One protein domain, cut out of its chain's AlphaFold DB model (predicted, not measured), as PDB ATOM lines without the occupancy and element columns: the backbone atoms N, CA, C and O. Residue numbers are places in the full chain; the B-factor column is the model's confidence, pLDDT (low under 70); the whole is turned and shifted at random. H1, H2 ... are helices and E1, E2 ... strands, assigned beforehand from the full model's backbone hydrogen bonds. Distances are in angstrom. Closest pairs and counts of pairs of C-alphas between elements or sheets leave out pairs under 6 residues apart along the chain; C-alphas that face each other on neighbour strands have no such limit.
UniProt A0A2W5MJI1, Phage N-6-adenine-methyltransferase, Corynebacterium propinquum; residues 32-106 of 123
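AT A GLANCE: This is residues 32 to 106 of the 123 residues of the protein "Phage N-6-adenine-methyltransferase" of Corynebacterium propinquum (UniProt A0A2W5MJI1). Little of this is regular structure: a small two-stranded parallel sheet, E1 and E2, has the longer helix H1 packed along one face, with short H2 side by side with H1. The long unnamed stretch 32 to 59 lies mostly on the E1 side. The printed part has 75 residues, ordered E1, H1, E2, H2, mixed in class, with 27 in named elements; it is compact, radius of gyration of the C-alphas 11.9 A, spanning 34 by 26 by 18 A.

HOW THE PARTS SIT: Look first at E1, residues 60 to 63, and E2, residues 87 to 90, parallel at 16 degrees; N 61 and O 87 are 2.8 A apart, within hydrogen-bond range. H1, residues 71 to 83, completes a strand-helix-strand unit, E1, H1, E2, two parallel neighbour strands joined through a helix, its crossover right-handed. The closest C-alphas of H1 and E2, those of Ala 78 and Val 88, are 6.1 A apart; E1 and H1 are near each other, with 8 pairs of C-alphas within 10 A. H2, residues 99 to 104, touches H1, closest at the C-alphas of Lys 72 and Tyr 100, 5.4 A, a shallow tilt of 14 degrees, the same way. E1 and H2 are apart. In H1 and H2 every O i to N i+4 pair is within hydrogen-bond range.

IN THESE COORDINATES: Find C-alpha 60 at (390.145, 315.076, 404.662), where E1 begins; H1 runs 18.8 A from C-alpha 71 to C-alpha 83, and H2 ends at C-alpha 104, (382.699, 317.534, 420.929).

THE WHOLE: The C-alphas farthest apart, of Ser 42 and Asp 97, are 34.5 A apart. The printed part has no cut, no link is long, and no printed residue is under 70 in pLDDT.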
ATOM      1  N   PRO A  32     386.379 324.022 404.328       97.62
ATOM      2  CA  PRO A  32     384.973 324.405 404.383       97.62
ATOM      3  C   PRO A  32     384.757 325.826 404.932       97.62
ATOM      4  O   PRO A  32     383.609 326.220 405.138       97.62
ATOM      5  N   CYS A  33     385.830 326.560 405.247       94.62
ATOM      6  CA  CYS A  33     385.786 327.856 405.927       94.62
ATOM      7  C   CYS A  33     386.621 328.911 405.187       94.62
ATOM      8  O   CYS A  33     387.391 329.639 405.817       94.62
ATOM      9  N   ALA A  34     386.475 328.985 403.867       94.12
ATOM     10  CA  ALA A  34     387.335 329.790 403.011       94.12
ATOM     11  C   ALA A  34     386.599 330.960 402.340       94.12
ATOM     12  O   ALA A  34     385.377 331.091 402.399       94.12
ATOM     13  N   THR A  35     387.375 331.803 401.673       92.69
ATOM     14  CA  THR A  35     386.955 332.664 400.564       92.69
ATOM     15  C   THR A  35     387.689 332.215 399.300       92.69
ATOM     16  O   THR A  35     388.648 331.440 399.380       92.69
ATOM     17  N   ASP A  36     387.288 332.727 398.137       93.75
ATOM     18  CA  ASP A  36     387.970 332.434 396.869       93.75
ATOM     19  C   ASP A  36     389.463 332.816 396.891       93.75
ATOM     20  O   ASP A  36     390.284 332.216 396.197       93.75
ATOM     21  N   GLU A  37     389.841 333.803 397.705       91.31
ATOM     22  CA  GLU A  37     391.207 334.321 397.792       91.31
ATOM     23  C   GLU A  37     392.082 333.603 398.823       91.31
ATOM     24  O   GLU A  37     393.310 333.638 398.705       91.31
ATOM     25  N   ASN A  38     391.488 332.992 399.855       91.56
ATOM     26  CA  ASN A  38     392.238 332.445 400.991       91.56
ATOM     27  C   ASN A  38     392.184 330.915 401.120       91.56
ATOM     28  O   ASN A  38     392.863 330.371 402.001       91.56
ATOM     29  N   ALA A  39     391.421 330.249 400.247       95.12
ATOM     30  CA  ALA A  39     391.240 328.805 400.246       95.12
ATOM     31  C   ALA A  39     392.571 328.048 400.273       95.12
ATOM     32  O   ALA A  39     393.504 328.340 399.516       95.12
ATOM     33  N   LYS A  40     392.651 327.041 401.144       95.56
ATOM     34  CA  LYS A  40     393.839 326.184 401.268       95.56
ATOM     35  C   LYS A  40     393.749 324.873 400.496       95.56
ATOM     36  O   LYS A  40     394.767 324.224 400.278       95.56
ATOM     37  N   CYS A  41     392.551 324.505 400.053       96.94
ATOM     38  CA  CYS A  41     392.294 323.302 399.267       96.94
ATOM     39  C   CYS A  41     391.642 323.665 397.929       96.94
ATOM     40  O   CYS A  41     390.945 324.671 397.826       96.94
ATOM     41  N   SER A  42     391.812 322.822 396.903       95.75
ATOM     42  CA  SER A  42     391.144 323.027 395.606       95.75
ATOM     43  C   SER A  42     389.621 322.907 395.696       95.75
ATOM     44  O   SER A  42     388.912 323.556 394.934       95.75
ATOM     45  N   LYS A  43     389.118 322.076 396.616       98.25
ATOM     46  CA  LYS A  43     387.709 322.052 397.002       98.25
ATOM     47  C   LYS A  43     387.566 322.877 398.275       98.25
ATOM     48  O   LYS A  43     388.198 322.576 399.287       98.25
ATOM     49  N   TYR A  44     386.734 323.901 398.219       98.25
ATOM     50  CA  TYR A  44     386.460 324.773 399.347       98.25
ATOM     51  C   TYR A  44     385.021 325.278 399.293       98.25
ATOM     52  O   TYR A  44     384.346 325.118 398.274       98.25
ATOM     53  N   PHE A  45     384.553 325.842 400.403       97.31
ATOM     54  CA  PHE A  45     383.241 326.477 400.493       97.31
ATOM     55  C   PHE A  45     383.383 327.909 400.984       97.31
ATOM     56  O   PHE A  45     384.118 328.162 401.945       97.31
ATOM     57  N   THR A  46     382.646 328.815 400.345       95.25
ATOM     58  CA  THR A  46     382.512 330.200 400.797       95.25
ATOM     59  C   THR A  46     381.359 330.356 401.790       95.25
ATOM     60  O   THR A  46     380.622 329.411 402.103       95.25
ATOM     61  N   ILE A  47     381.175 331.572 402.305       92.44
ATOM     62  CA  ILE A  47     380.018 331.893 403.145       92.44
ATOM     63  C   ILE A  47     378.692 331.705 402.389       92.44
ATOM     64  O   ILE A  47     377.708 331.281 402.995       92.44
ATOM     65  N   GLU A  48     378.668 331.958 401.077       95.19
ATOM     66  CA  GLU A  48     377.505 331.759 400.205       95.19
ATOM     67  C   GLU A  48     377.178 330.278 399.995       95.19
ATOM     68  O   GLU A  48     376.003 329.921 399.879       95.19
ATOM     69  N   ASP A  49     378.194 329.412 399.972       96.50
ATOM     70  CA  ASP A  49     377.993 327.969 399.855       96.50
ATOM     71  C   ASP A  49     377.361 327.356 401.109       96.50
ATOM     72  O   ASP A  49     376.739 326.295 401.008       96.50
ATOM     73  N   ASP A  50     377.513 328.004 402.268       95.62
ATOM     74  CA  ASP A  50     377.164 327.484 403.593       95.62
ATOM     75  C   ASP A  50     377.833 326.127 403.868       95.62
ATOM     76  O   ASP A  50     377.208 325.064 403.806       95.62
ATOM     77  N   GLY A  51     379.131 326.159 404.195       96.88
ATOM     78  CA  GLY A  51     379.928 324.957 404.457       96.88
ATOM     79  C   GLY A  51     379.357 324.025 405.541       96.88
ATOM     80  O   GLY A  51     379.568 322.813 405.461       96.88
ATOM     81  N   LEU A  52     378.574 324.538 406.502       97.44
ATOM     82  CA  LEU A  52     377.903 323.722 407.528       97.44
ATOM     83  C   LEU A  52     376.812 322.813 406.939       97.44
ATOM     84  O   LEU A  52     376.534 321.752 407.504       97.44
ATOM     85  N   SER A  53     376.208 323.211 405.816       97.75
ATOM     86  CA  SER A  53     375.160 322.449 405.124       97.75
ATOM     87  C   SER A  53     375.696 321.323 404.234       97.75
ATOM     88  O   SER A  53     374.926 320.468 403.795       97.75
ATOM     89  N   LYS A  54     377.001 321.316 403.944       98.25
ATOM     90  CA  LYS A  54     377.617 320.388 402.989       98.25
ATOM     91  C   LYS A  54     378.007 319.064 403.641       98.25
ATOM     92  O   LYS A  54     378.225 318.983 404.848       98.25
ATOM     93  N   ASP A  55     378.102 318.028 402.817       98.06
ATOM     94  CA  ASP A  55     378.633 316.714 403.190       98.06
ATOM     95  C   ASP A  55     380.167 316.734 403.127       98.06
ATOM     96  O   ASP A  55     380.727 317.180 402.117       98.06
ATOM     97  N   TRP A  56     380.831 316.295 404.201       98.44
ATOM     98  CA  TRP A  56     382.293 316.210 404.292       98.44
ATOM     99  C   TRP A  56     382.779 314.761 404.431       98.44
ATOM    100  O   TRP A  56     383.983 314.527 404.470       98.44
ATOM    101  N   SER A  57     381.869 313.783 404.480       97.38
ATOM    102  CA  SER A  57     382.134 312.387 404.868       97.38
ATOM    103  C   SER A  57     383.180 311.660 404.019       97.38
ATOM    104  O   SER A  57     383.690 310.616 404.420       97.38
ATOM    105  N   LYS A  58     383.505 312.190 402.836       97.62
ATOM    106  CA  LYS A  58     384.479 311.621 401.891       97.62
ATOM    107  C   LYS A  58     385.776 312.423 401.792       97.62
ATOM    108  O   LYS A  58     386.582 312.144 400.906       97.62
ATOM    109  N   ASP A  59     385.952 313.427 402.642       98.50
ATOM    110  CA  ASP A  59     387.060 314.368 402.579       98.50
ATOM    111  C   ASP A  59     387.999 314.244 403.787       98.50
ATOM    112  O   ASP A  59     387.623 313.802 404.877       98.50
ATOM    113  N   VAL A  60     389.233 314.701 403.580       98.69
ATOM    114  CA  VAL A  60     390.145 315.076 404.662       98.69
ATOM    115  C   VAL A  60     390.073 316.593 404.791       98.69
ATOM    116  O   VAL A  60     390.440 317.333 403.878       98.69
ATOM    117  N   VAL A  61     389.549 317.068 405.909       98.75
ATOM    118  CA  VAL A  61     389.069 318.437 406.069       98.75
ATOM    119  C   VAL A  61     390.041 319.245 406.914       98.75
ATOM    120  O   VAL A  61     390.324 318.884 408.057       98.75
ATOM    121  N   PHE A  62     390.485 320.383 406.387       98.56
ATOM    122  CA  PHE A  62     391.132 321.425 407.173       98.56
ATOM    123  C   PHE A  62     390.097 322.489 407.542       98.56
ATOM    124  O   PHE A  62     389.683 323.274 406.698       98.56
ATOM    125  N   MET A  63     389.657 322.521 408.800       97.94
ATOM    126  CA  MET A  63     388.647 323.471 409.270       97.94
ATOM    127  C   MET A  63     389.290 324.577 410.116       97.94
ATOM    128  O   MET A  63     389.678 324.352 411.264       97.94
ATOM    129  N   ASN A  64     389.319 325.802 409.583       96.00
ATOM    130  CA  ASN A  64     389.648 327.025 410.323       96.00
ATOM    131  C   ASN A  64     388.440 327.986 410.315       96.00
ATOM    132  O   ASN A  64     388.364 328.874 409.469       96.00
ATOM    133  N   PRO A  65     387.455 327.802 411.211       93.19
ATOM    134  CA  PRO A  65     386.178 328.494 411.129       93.19
ATOM    135  C   PRO A  65     386.301 329.949 411.584       93.19
ATOM    136  O   PRO A  65     387.172 330.276 412.394       93.19
ATOM    137  N   PRO A  66     385.364 330.825 411.187       88.69
ATOM    138  CA  PRO A  66     385.286 332.163 411.753       88.69
ATOM    139  C   PRO A  66     385.102 332.089 413.276       88.69
ATOM    140  O   PRO A  66     384.161 331.479 413.798       88.69
ATOM    141  N   TYR A  67     386.002 332.735 414.017       87.00
ATOM    142  CA  TYR A  67     385.951 332.715 415.476       87.00
ATOM    143  C   TYR A  67     384.815 333.602 415.986       87.00
ATOM    144  O   TYR A  67     384.735 334.791 415.688       87.00
ATOM    145  N   GLY A  68     383.927 333.036 416.804       87.81
ATOM    146  CA  GLY A  68     382.784 333.777 417.323       87.81
ATOM    147  C   GLY A  68     381.636 332.879 417.748       87.81
ATOM    148  O   GLY A  68     381.846 331.784 418.264       87.81
ATOM    149  N   ARG A  69     380.410 333.372 417.548       87.69
ATOM    150  CA  ARG A  69     379.177 332.724 418.025       87.69
ATOM    151  C   ARG A  69     378.939 331.353 417.390       87.69
ATOM    152  O   ARG A  69     378.470 330.444 418.065       87.69
ATOM    153  N   GLU A  70     379.332 331.192 416.132       92.06
ATOM    154  CA  GLU A  70     379.061 329.981 415.354       92.06
ATOM    155  C   GLU A  70     380.095 328.870 415.582       92.06
ATOM    156  O   GLU A  70     379.889 327.747 415.131       92.06
ATOM    157  N   ILE A  71     381.177 329.126 416.332       94.75
ATOM    158  CA  ILE A  71     382.261 328.149 416.520       94.75
ATOM    159  C   ILE A  71     381.766 326.832 417.135       94.75
ATOM    160  O   ILE A  71     382.267 325.761 416.799       94.75
ATOM    161  N   LYS A  72     380.732 326.882 417.990       96.62
ATOM    162  CA  LYS A  72     380.102 325.673 418.543       96.62
ATOM    163  C   LYS A  72     379.477 324.804 417.445       96.62
ATOM    164  O   LYS A  72     379.572 323.585 417.531       96.62
ATOM    165  N   LYS A  73     378.858 325.407 416.424       98.00
ATOM    166  CA  LYS A  73     378.234 324.672 415.313       98.00
ATOM    167  C   LYS A  73     379.284 324.000 414.434       98.00
ATOM    168  O   LYS A  73     379.108 322.843 414.085       98.00
ATOM    169  N   TRP A  74     380.391 324.690 414.165       98.00
ATOM    170  CA  TRP A  74     381.525 324.137 413.422       98.00
ATOM    171  C   TRP A  74     382.160 322.936 414.127       98.00
ATOM    172  O   TRP A  74     382.321 321.893 413.507       98.00
ATOM    173  N   ASN A  75     382.420 323.027 415.436       98.19
ATOM    174  CA  ASN A  75     382.954 321.887 416.195       98.19
ATOM    175  C   ASN A  75     381.963 320.718 416.275       98.19
ATOM    176  O   ASN A  75     382.365 319.566 416.154       98.19
ATOM    177  N   LYS A  76     380.660 321.002 416.420       98.44
ATOM    178  CA  LYS A  76     379.621 319.969 416.340       98.44
ATOM    179  C   LYS A  76     379.644 319.263 414.982       98.44
ATOM    180  O   LYS A  76     379.630 318.041 414.941       98.44
ATOM    181  N   LYS A  77     379.705 320.031 413.889       98.56
ATOM    182  CA  LYS A  77     379.759 319.510 412.520       98.56
ATOM    183  C   LYS A  77     381.018 318.672 412.287       98.56
ATOM    184  O   LYS A  77     380.900 317.572 411.773       98.56
ATOM    185  N   ALA A  78     382.187 319.148 412.717       98.50
ATOM    186  CA  ALA A  78     383.442 318.402 412.632       98.50
ATOM    187  C   ALA A  78     383.350 317.034 413.327       98.50
ATOM    188  O   ALA A  78     383.729 316.025 412.742       98.50
ATOM    189  N   TYR A  79     382.784 317.001 414.537       98.50
ATOM    190  CA  TYR A  79     382.540 315.758 415.264       98.50
ATOM    191  C   TYR A  79     381.529 314.844 414.552       98.50
ATOM    192  O   TYR A  79     381.756 313.649 414.424       98.50
ATOM    193  N   GLU A  80     380.412 315.379 414.056       98.56
ATOM    194  CA  GLU A  80     379.415 314.571 413.336       98.56
ATOM    195  C   GLU A  80     379.980 313.981 412.032       98.56
ATOM    196  O   GLU A  80     379.716 312.824 411.718       98.56
ATOM    197  N   GLU A  81     380.791 314.741 411.295       98.56
ATOM    198  CA  GLU A  81     381.438 314.269 410.068       98.56
ATOM    199  C   GLU A  81     382.553 313.258 410.342       98.56
ATOM    200  O   GLU A  81     382.714 312.320 409.557       98.56
ATOM    201  N   SER A  82     383.272 313.375 411.466       98.19
ATOM    202  CA  SER A  82     384.272 312.368 411.835       98.19
ATOM    203  C   SER A  82     383.642 311.005 412.119       98.19
ATOM    204  O   SER A  82     384.170 309.975 411.701       98.19
ATOM    205  N   LEU A  83     382.443 310.984 412.711       98.12
ATOM    206  CA  LEU A  83     381.650 309.759 412.867       98.12
ATOM    207  C   LEU A  83     381.154 309.184 411.529       98.12
ATOM    208  O   LEU A  83     380.871 307.988 411.448       98.12
ATOM    209  N   ASN A  84     381.061 310.013 410.486       97.75
ATOM    210  CA  ASN A  84     380.623 309.619 409.144       97.75
ATOM    211  C   ASN A  84     381.783 309.236 408.208       97.75
ATOM    212  O   ASN A  84     381.536 308.910 407.048       97.75
ATOM    213  N   GLY A  85     383.027 309.236 408.701       97.19
ATOM    214  CA  GLY A  85     384.210 308.782 407.964       97.19
ATOM    215  C   GLY A  85     385.156 309.889 407.497       97.19
ATOM    216  O   GLY A  85     386.212 309.569 406.951       97.19
ATOM    217  N   ALA A  86     384.831 311.163 407.734       98.44
ATOM    218  CA  ALA A  86     385.753 312.255 407.443       98.44
ATOM    219  C   ALA A  86     386.928 312.256 408.432       98.44
ATOM    220  O   ALA A  86     386.758 312.029 409.628       98.44
ATOM    221  N   THR A  87     388.123 312.604 407.964       98.50
ATOM    222  CA  THR A  87     389.187 313.062 408.873       98.50
ATOM    223  C   THR A  87     389.081 314.574 408.966       98.50
ATOM    224  O   THR A  87     389.143 315.237 407.936       98.50
ATOM    225  N   VAL A  88     388.916 315.139 410.164       98.69
ATOM    226  CA  VAL A  88     388.744 316.592 410.333       98.69
ATOM    227  C   VAL A  88     389.810 317.147 411.268       98.69
ATOM    228  O   VAL A  88     389.840 316.823 412.452       98.69
ATOM    229  N   VAL A  89     390.662 318.025 410.740       98.56
ATOM    230  CA  VAL A  89     391.663 318.762 411.517       98.56
ATOM    231  C   VAL A  89     391.146 320.170 411.779       98.56
ATOM    232  O   VAL A  89     390.880 320.942 410.857       98.56
ATOM    233  N   CYS A  90     391.000 320.507 413.059       98.00
ATOM    234  CA  CYS A  90     390.404 321.760 413.504       98.00
ATOM    235  C   CYS A  90     391.457 322.750 414.016       98.00
ATOM    236  O   CYS A  90     392.110 322.498 415.029       98.00
ATOM    237  N   LEU A  91     391.552 323.931 413.396       96.56
ATOM    238  CA  LEU A  91     392.320 325.060 413.926       96.56
ATOM    239  C   LEU A  91     391.393 326.015 414.688       96.56
ATOM    240  O   LEU A  91     390.696 326.844 414.104       96.56
ATOM    241  N   ILE A  92     391.385 325.902 416.017       94.88
ATOM    242  CA  ILE A  92     390.482 326.654 416.902       94.88
ATOM    243  C   ILE A  92     391.238 327.307 418.072       94.88
ATOM    244  O   ILE A  92     392.316 326.850 418.457       94.88
ATOM    245  N   PRO A  93     390.692 328.366 418.699       93.25
ATOM    246  CA  PRO A  93     391.241 328.892 419.942       93.25
ATOM    247  C   PRO A  93     391.118 327.867 421.079       93.25
ATOM    248  O   PRO A  93     390.059 327.277 421.279       93.25
ATOM    249  N   ALA A  94     392.169 327.736 421.893       94.00
ATOM    250  CA  ALA A  94     392.177 326.881 423.081       94.00
ATOM    251  C   ALA A  94     391.285 327.456 424.204       94.00
ATOM    252  O   ALA A  94     391.767 328.135 425.110       94.00
ATOM    253  N   ARG A  95     389.967 327.220 424.122       93.88
ATOM    254  CA  ARG A  95     388.965 327.618 425.131       93.88
ATOM    255  C   ARG A  95     388.370 326.384 425.803       93.88
ATOM    256  O   ARG A  95     387.248 325.967 425.510       93.88
ATOM    257  N   THR A  96     389.170 325.776 426.669       96.06
ATOM    258  CA  THR A  96     388.882 324.466 427.266       96.06
ATOM    259  C   THR A  96     387.755 324.486 428.299       96.06
ATOM    260  O   THR A  96     387.326 323.436 428.747       96.06
ATOM    261  N   ASP A  97     387.285 325.667 428.694       96.06
ATOM    262  CA  ASP A  97     386.168 325.899 429.616       96.06
ATOM    263  C   ASP A  97     384.794 325.907 428.921       96.06
ATOM    264  O   ASP A  97     383.749 325.983 429.569       96.06
ATOM    265  N   THR A  98     384.768 325.871 427.589       96.00
ATOM    266  CA  THR A  98     383.533 326.025 426.813       96.00
ATOM    267  C   THR A  98     382.755 324.719 426.668       96.00
ATOM    268  O   THR A  98     383.320 323.632 426.625       96.00
ATOM    269  N   THR A  99     381.430 324.819 426.501       96.19
ATOM    270  CA  THR A  99     380.587 323.623 426.300       96.19
ATOM    271  C   THR A  99     381.001 322.815 425.075       96.19
ATOM    272  O   THR A  99     381.118 321.607 425.175       96.19
ATOM    273  N   TYR A 100     381.305 323.455 423.938       96.25
ATOM    274  CA  TYR A 100     381.693 322.720 422.728       96.25
ATOM    275  C   TYR A 100     382.995 321.929 422.907       96.25
ATOM    276  O   TYR A 100     383.155 320.895 422.268       96.25
ATOM    277  N   TRP A 101     383.909 322.398 423.767       97.88
ATOM    278  CA  TRP A 101     385.133 321.670 424.081       97.88
ATOM    279  C   TRP A 101     384.810 320.336 424.755       97.88
ATOM    280  O   TRP A 101     385.298 319.296 424.329       97.88
ATOM    281  N   HIS A 102     383.941 320.351 425.763       97.88
ATOM    282  CA  HIS A 102     383.537 319.140 426.476       97.88
ATOM    283  C   HIS A 102     382.561 318.262 425.682       97.88
ATOM    284  O   HIS A 102     382.629 317.045 425.787       97.88
ATOM    285  N   ASP A 103     381.671 318.866 424.893       97.44
ATOM    286  CA  ASP A 103     380.643 318.141 424.140       97.44
ATOM    287  C   ASP A 103     381.247 317.388 422.934       97.44
ATOM    288  O   ASP A 103     380.778 316.298 422.600       97.44
ATOM    289  N   PHE A 104     382.257 317.971 422.264       98.06
ATOM    290  CA  PHE A 104     382.699 317.534 420.929       98.06
ATOM    291  C   PHE A 104     384.212 317.325 420.762       98.06
ATOM    292  O   PHE A 104     384.615 316.873 419.696       98.06
ATOM    293  N   ILE A 105     385.055 317.665 421.748       97.81
ATOM    294  CA  ILE A 105     386.522 317.650 421.574       97.81
ATOM    295  C   ILE A 105     387.226 316.802 422.634       97.81
ATOM    296  O   ILE A 105     387.877 315.824 422.290       97.81
ATOM    297  N   PHE A 106     387.124 317.165 423.914       96.88
ATOM    298  CA  PHE A 106     388.051 316.713 424.962       96.88
ATOM    299  C   PHE A 106     388.177 315.190 425.102       96.88
ATOM    300  O   PHE A 106     389.269 314.686 425.341       96.88
TER     301      PHE A 106